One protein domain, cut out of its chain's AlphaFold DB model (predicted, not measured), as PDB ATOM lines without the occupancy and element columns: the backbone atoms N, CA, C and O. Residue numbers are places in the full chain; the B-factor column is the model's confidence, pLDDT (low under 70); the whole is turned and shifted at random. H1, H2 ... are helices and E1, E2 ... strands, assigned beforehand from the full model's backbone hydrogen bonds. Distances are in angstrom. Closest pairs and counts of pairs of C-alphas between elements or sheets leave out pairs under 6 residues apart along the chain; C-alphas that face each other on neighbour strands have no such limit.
ATOM      1  N   VAL A   2     167.842 185.603 154.809       56.50
ATOM      2  CA  VAL A   2     168.466 184.487 155.567       56.50
ATOM      3  C   VAL A   2     169.567 184.997 156.528       56.50
ATOM      4  O   VAL A   2     170.093 184.268 157.358       56.50
ATOM      5  N   ASP A   3     169.903 186.286 156.433       76.44
ATOM      6  CA  ASP A   3     171.112 186.893 157.003       76.44
ATOM      7  C   ASP A   3     171.052 187.101 158.529       76.44
ATOM      8  O   ASP A   3     172.052 186.972 159.222       76.44
ATOM      9  N   VAL A   4     169.873 187.361 159.104       83.19
ATOM     10  CA  VAL A   4     169.767 187.796 160.514       83.19
ATOM     11  C   VAL A   4     170.181 186.711 161.504       83.19
ATOM     12  O   VAL A   4     170.843 186.996 162.500       83.19
ATOM     13  N   VAL A   5     169.795 185.464 161.232       81.94
ATOM     14  CA  VAL A   5     170.114 184.322 162.094       81.94
ATOM     15  C   VAL A   5     171.623 184.077 162.120       81.94
ATOM     16  O   VAL A   5     172.222 183.954 163.190       81.94
ATOM     17  N   GLU A   6     172.256 184.085 160.947       84.31
ATOM     18  CA  GLU A   6     173.701 183.907 160.838       84.31
ATOM     19  C   GLU A   6     174.462 185.113 161.407       84.31
ATOM     20  O   GLU A   6     175.433 184.950 162.150       84.31
ATOM     21  N   ALA A   7     173.976 186.334 161.173       88.25
ATOM     22  CA  ALA A   7     174.517 187.540 161.785       88.25
ATOM     23  C   ALA A   7     174.442 187.483 163.320       88.25
ATOM     24  O   ALA A   7     175.415 187.839 163.984       88.25
ATOM     25  N   GLN A   8     173.349 186.983 163.906       89.69
ATOM     26  CA  GLN A   8     173.228 186.803 165.357       89.69
ATOM     27  C   GLN A   8     174.252 185.805 165.898       89.69
ATOM     28  O   GLN A   8     174.872 186.053 166.941       89.69
ATOM     29  N   ARG A   9     174.495 184.707 165.177       86.94
ATOM     30  CA  ARG A   9     175.530 183.730 165.531       86.94
ATOM     31  C   ARG A   9     176.920 184.375 165.526       86.94
ATOM     32  O   ARG A   9     177.667 184.242 166.498       86.94
ATOM     33  N   LEU A  10     177.246 185.119 164.467       90.94
ATOM     34  CA  LEU A  10     178.532 185.802 164.312       90.94
ATOM     35  C   LEU A  10     178.736 186.910 165.356       90.94
ATOM     36  O   LEU A  10     179.800 186.982 165.969       90.94
ATOM     37  N   VAL A  11     177.720 187.739 165.614       92.06
ATOM     38  CA  VAL A  11     177.787 188.831 166.601       92.06
ATOM     39  C   VAL A  11     177.962 188.291 168.017       92.06
ATOM     40  O   VAL A  11     178.764 188.834 168.782       92.06
ATOM     41  N   THR A  12     177.291 187.189 168.363       90.19
ATOM     42  CA  THR A  12     177.453 186.527 169.670       90.19
ATOM     43  C   THR A  12     178.902 186.106 169.923       90.19
ATOM     44  O   THR A  12     179.398 186.273 171.041       90.19
ATOM     45  N   ALA A  13     179.591 185.624 168.883       93.50
ATOM     46  CA  ALA A  13     180.970 185.141 168.949       93.50
ATOM     47  C   ALA A  13     182.031 186.256 169.060       93.50
ATOM     48  O   ALA A  13     183.183 185.970 169.385       93.50
ATOM     49  N   LEU A  14     181.673 187.523 168.814       95.19
ATOM     50  CA  LEU A  14     182.615 188.637 168.933       95.19
ATOM     51  C   LEU A  14     183.045 188.868 170.397       95.19
ATOM     52  O   LEU A  14     182.237 188.677 171.318       95.19
ATOM     53  N   PRO A  15     184.278 189.353 170.641       96.69
ATOM     54  CA  PRO A  15     184.679 189.849 171.952       96.69
ATOM     55  C   PRO A  15     183.774 190.990 172.424       96.69
ATOM     56  O   PRO A  15     183.250 191.770 171.625       96.69
ATOM     57  N   ASN A  16     183.605 191.112 173.740       96.31
ATOM     58  CA  ASN A  16     182.824 192.204 174.311       96.31
ATOM     59  C   ASN A  16     183.474 193.557 173.991       96.31
ATOM     60  O   ASN A  16     184.684 193.728 174.116       96.31
ATOM     61  N   GLY A  17     182.653 194.523 173.590       97.25
ATOM     62  CA  GLY A  17     183.101 195.857 173.218       97.25
ATOM     63  C   GLY A  17     181.980 196.667 172.580       97.25
ATOM     64  O   GLY A  17     180.919 196.134 172.252       97.25
ATOM     65  N   THR A  18     182.227 197.959 172.374       96.56
ATOM     66  CA  THR A  18     181.243 198.897 171.809       96.56
ATOM     67  C   THR A  18     180.724 198.449 170.441       96.56
ATOM     68  O   THR A  18     179.529 198.557 170.181       96.56
ATOM     69  N   GLY A  19     181.592 197.872 169.602       94.81
ATOM     70  CA  GLY A  19     181.215 197.320 168.296       94.81
ATOM     71  C   GLY A  19     180.219 196.160 168.395       94.81
ATOM     72  O   GLY A  19     179.192 196.183 167.719       94.81
ATOM     73  N   LYS A  20     180.468 195.186 169.283       96.12
ATOM     74  CA  LYS A  20     179.535 194.075 169.537       96.12
ATOM     75  C   LYS A  20     178.191 194.594 170.036       96.12
ATOM     76  O   LYS A  20     177.160 194.207 169.498       96.12
ATOM     77  N   THR A  21     178.199 195.504 171.011       95.12
ATOM     78  CA  THR A  21     176.971 196.101 171.553       95.12
ATOM     79  C   THR A  21     176.169 196.822 170.471       95.12
ATOM     80  O   THR A  21     174.958 196.642 170.379       95.12
ATOM     81  N   ALA A  22     176.830 197.597 169.608       94.75
ATOM     82  CA  ALA A  22     176.162 198.298 168.516       94.75
ATOM     83  C   ALA A  22     175.530 197.331 167.499       94.75
ATOM     84  O   ALA A  22     174.395 197.546 167.075       94.75
ATOM     85  N   LEU A  23     176.231 196.255 167.127       94.19
ATOM     86  CA  LEU A  23     175.694 195.233 166.225       94.19
ATOM     87  C   LEU A  23     174.533 194.462 166.862       94.19
ATOM     88  O   LEU A  23     173.509 194.269 166.212       94.19
ATOM     89  N   GLN A  24     174.647 194.103 168.142       92.88
ATOM     90  CA  GLN A  24     173.574 193.431 168.871       92.88
ATOM     91  C   GLN A  24     172.321 194.306 168.954       92.88
ATOM     92  O   GLN A  24     171.223 193.817 168.720       92.88
ATOM     93  N   ASN A  25     172.467 195.607 169.214       91.25
ATOM     94  CA  ASN A  25     171.331 196.531 169.236       91.25
ATOM     95  C   ASN A  25     170.636 196.625 167.872       91.25
ATOM     96  O   ASN A  25     169.412 196.704 167.818       91.25
ATOM     97  N   ARG A  26     171.396 196.583 166.771       91.06
ATOM     98  CA  ARG A  26     170.829 196.575 165.414       91.06
ATOM     99  C   ARG A  26     170.053 195.291 165.128       91.06
ATOM    100  O   ARG A  26     168.954 195.377 164.599       91.06
ATOM    101  N   LEU A  27     170.595 194.133 165.508       89.75
ATOM    102  CA  LEU A  27     169.907 192.844 165.361       89.75
ATOM    103  C   LEU A  27     168.661 192.754 166.248       89.75
ATOM    104  O   LEU A  27     167.622 192.278 165.806       89.75
ATOM    105  N   ASN A  28     168.736 193.274 167.474       87.50
ATOM    106  CA  ASN A  28     167.608 193.321 168.404       87.50
ATOM    107  C   ASN A  28     166.456 194.202 167.915       87.50
ATOM    108  O   ASN A  28     165.335 194.010 168.372       87.50
ATOM    109  N   GLY A  29     166.729 195.167 167.033       86.19
ATOM    110  CA  GLY A  29     165.709 195.992 166.391       86.19
ATOM    111  C   GLY A  29     165.048 195.337 165.176       86.19
ATOM    112  O   GLY A  29     164.234 195.988 164.527       86.19
ATOM    113  N   MET A  30     165.413 194.100 164.818       88.19
ATOM    114  CA  MET A  30     164.774 193.372 163.723       88.19
ATOM    115  C   MET A  30     163.586 192.567 164.249       88.19
ATOM    116  O   MET A  30     163.759 191.583 164.967       88.19
ATOM    117  N   ASP A  31     162.381 192.970 163.851       90.69
ATOM    118  CA  ASP A  31     161.141 192.306 164.262       90.69
ATOM    119  C   ASP A  31     160.873 191.004 163.496       90.69
ATOM    120  O   ASP A  31     160.173 190.127 164.002       90.69
ATOM    121  N   GLU A  32     161.449 190.859 162.301       94.31
ATOM    122  CA  GLU A  32     161.222 189.734 161.394       94.31
ATOM    123  C   GLU A  32     162.531 189.041 160.993       94.31
ATOM    124  O   GLU A  32     163.530 189.692 160.675       94.31
ATOM    125  N   VAL A  33     162.506 187.706 160.961       94.44
ATOM    126  CA  VAL A  33     163.591 186.863 160.437       94.44
ATOM    127  C   VAL A  33     163.046 185.787 159.504       94.44
ATOM    128  O   VAL A  33     162.009 185.196 159.790       94.44
ATOM    129  N   SER A  34     163.743 185.499 158.400       94.88
ATOM    130  CA  SER A  34     163.391 184.375 157.522       94.88
ATOM    131  C   SER A  34     164.290 183.163 157.776       94.88
ATOM    132  O   SER A  34     165.495 183.327 157.960       94.88
ATOM    133  N   VAL A  35     163.720 181.958 157.725       95.94
ATOM    134  CA  VAL A  35     164.421 180.690 157.996       95.94
ATOM    135  C   VAL A  35     164.180 179.667 156.880       95.94
ATOM    136  O   VAL A  35     163.088 179.613 156.318       95.94
ATOM    137  N   LEU A  36     165.195 178.878 156.531       95.50
ATOM    138  CA  LEU A  36     165.161 177.885 155.443       95.50
ATOM    139  C   LEU A  36     165.256 176.434 155.920       95.50
ATOM    140  O   LEU A  36     164.950 175.525 155.154       95.50
ATOM    141  N   ASP A  37     165.701 176.212 157.151       95.12
ATOM    142  CA  ASP A  37     165.925 174.886 157.716       95.12
ATOM    143  C   ASP A  37     165.632 174.871 159.225       95.12
ATOM    144  O   ASP A  37     165.397 175.911 159.849       95.12
ATOM    145  N   GLU A  38     165.619 173.669 159.807       96.00
ATOM    146  CA  GLU A  38     165.342 173.460 161.233       96.00
ATOM    147  C   GLU A  38     166.350 174.195 162.125       96.00
ATOM    148  O   GLU A  38     165.959 174.800 163.120       96.00
ATOM    149  N   HIS A  39     167.631 174.229 161.747       93.31
ATOM    150  CA  HIS A  39     168.658 174.890 162.548       93.31
ATOM    151  C   HIS A  39     168.435 176.407 162.626       93.31
ATOM    152  O   HIS A  39     168.580 177.020 163.687       93.31
ATOM    153  N   GLN A  40     168.050 177.031 161.516       93.75
ATOM    154  CA  GLN A  40     167.719 178.450 161.495       93.75
ATOM    155  C   GLN A  40     166.442 178.747 162.276       93.75
ATOM    156  O   GLN A  40     166.377 179.769 162.962       93.75
ATOM    157  N   LEU A  41     165.448 177.856 162.202       96.06
ATOM    158  CA  LEU A  41     164.238 177.947 163.014       96.06
ATOM    159  C   LEU A  41     164.575 177.879 164.513       96.06
ATOM    160  O   LEU A  41     164.117 178.738 165.268       96.06
ATOM    161  N   ASP A  42     165.454 176.960 164.926       95.06
ATOM    162  CA  ASP A  42     165.937 176.860 166.310       95.06
ATOM    163  C   ASP A  42     166.579 178.161 166.774       95.06
ATOM    164  O   ASP A  42     166.225 178.706 167.823       95.06
ATOM    165  N   LEU A  43     167.508 178.703 165.987       92.38
ATOM    166  CA  LEU A  43     168.185 179.947 166.333       92.38
ATOM    167  C   LEU A  43     167.202 181.126 166.393       92.38
ATOM    168  O   LEU A  43     167.283 181.935 167.321       92.38
ATOM    169  N   ALA A  44     166.243 181.211 165.470       93.88
ATOM    170  CA  ALA A  44     165.206 182.242 165.470       93.88
ATOM    171  C   ALA A  44     164.279 182.160 166.700       93.88
ATOM    172  O   ALA A  44     163.823 183.184 167.222       93.88
ATOM    173  N   LEU A  45     164.014 180.952 167.196       95.00
ATOM    174  CA  LEU A  45     163.156 180.738 168.358       95.00
ATOM    175  C   LEU A  45     163.907 180.783 169.696       95.00
ATOM    176  O   LEU A  45     163.266 180.942 170.730       95.00
ATOM    177  N   THR A  46     165.239 180.700 169.710       92.12
ATOM    178  CA  THR A  46     166.018 180.639 170.963       92.12
ATOM    179  C   THR A  46     166.968 181.812 171.185       92.12
ATOM    180  O   THR A  46     167.248 182.146 172.333       92.12
ATOM    181  N   THR A  47     167.467 182.446 170.120       85.25
ATOM    182  CA  THR A  47     168.549 183.444 170.225       85.25
ATOM    183  C   THR A  47     168.152 184.841 169.779       85.25
ATOM    184  O   THR A  47     168.691 185.820 170.292       85.25
ATOM    185  N   THR A  48     167.224 184.964 168.828       85.12
ATOM    186  CA  THR A  48     166.839 186.272 168.289       85.12
ATOM    187  C   THR A  48     165.741 186.913 169.137       85.12
ATOM    188  O   THR A  48     164.929 186.225 169.762       85.12
ATOM    189  N   GLN A  49     165.656 188.246 169.109       88.88
ATOM    190  CA  GLN A  49     164.534 188.986 169.703       88.88
ATOM    191  C   GLN A  49     163.361 189.206 168.739       88.88
ATOM    192  O   GLN A  49     162.350 189.775 169.139       88.88
ATOM    193  N   ALA A  50     163.470 188.724 167.499       90.75
ATOM    194  CA  ALA A  50     162.430 188.874 166.492       90.75
ATOM    195  C   ALA A  50     161.093 188.304 166.980       90.75
ATOM    196  O   ALA A  50     161.044 187.225 167.579       90.75
ATOM    197  N   THR A  51     160.014 189.026 166.712       95.31
ATOM    198  CA  THR A  51     158.647 188.631 167.073       95.31
ATOM    199  C   THR A  51     157.958 187.878 165.938       95.31
ATOM    200  O   THR A  51     156.962 187.199 166.178       95.31
ATOM    201  N   THR A  52     158.512 187.930 164.724       97.44
ATOM    202  CA  THR A  52     158.022 187.212 163.546       97.44
ATOM    203  C   THR A  52     159.122 186.346 162.935       97.44
ATOM    204  O   THR A  52     160.229 186.809 162.664       97.44
ATOM    205  N   VAL A  53     158.803 185.077 162.699       97.69
ATOM    206  CA  VAL A  53     159.634 184.118 161.963       97.69
ATOM    207  C   VAL A  53     158.893 183.732 160.692       97.69
ATOM    208  O   VAL A  53     157.757 183.275 160.771       97.69
TER     209      VAL A  53
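Overview. This is residues 2 to 53 of the 232 residues of an uncharacterized protein of Sporosarcina sp. JAI121 (UniProt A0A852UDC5). What shape does the printed part make from its first residue on? A helical hairpin, H1 and H2, makes one end of an elongated body, and a small head of strand E1, helix H3 and the last residues, 47 to 53, makes the other. The hairpin joins the head at the start of H1, near Val 4, and through the link from H2 to E1. What is it made of, and how large is it? The printed part has 52 residues with three named helices and one named strand, in the order H1, H2, E1, H3, and its class is mostly helix. It is compact, with a radius of gyration of the C-alphas of 10.7 A, and its C-alphas span 31 by 18 by 16 A.

Along the chain. Where do the first two helices run? H1 holds residues 3 to 13, 15.6 A from first to last C-alpha, and begins with C-alpha 3 at (171.112, 186.893, 157.003). H2 holds residues 18 to 28, 15.1 A long, and begins with C-alpha 18 at (181.243, 198.897, 171.809). What follows them? E1 holds residues 32 to 35, 10.2 A long. H3 holds residues 38 to 46, 12.1 A long, and ends with C-alpha 46 at (166.018, 180.639, 170.963).

Arrangement. How does H1 stand to the two other helices? H1 and H2 touch and form a helical hairpin; they run opposite ways at a shallow tilt of 34 degrees, only just short of steep, and their closest C-alphas, those of Val 11 and Lys 20, are 6.3 A apart. H1 and H3 only just touch, with 3 pairs of C-alphas within 8 A, the closest those of Val 5 and Ala 44 at 6.3 A; they run the same way at a steep tilt of 64 degrees. H2 is apart from H3. What lies near E1? E1 pairs with no named strand, but its residues 32 to 33 pair in parallel with residues 52 to 53. Its closest C-alpha pair with H1 is Val 33 and Val 4, 6.2 A, and with H3 it is Val 35 and Leu 41, 5.7 A. H2 and E1 are apart. What do the helix backbones show? In H1, H2 and H3 every O i to N i+4 pair is within hydrogen-bond range.

Size, cuts and confidence. How far does it reach? The two C-alphas farthest apart are those of Thr 18 and Glu 38, 31.8 A. Is it unbroken, and are the links long? The printed part has no cut from residue 2 to residue 53, and the links H1 to H2, H2 to E1 and E1 to H3 are tight. Where is confidence low? The mean pLDDT of the printed part is 91.3, and residue 2 is the one printed residue under 70.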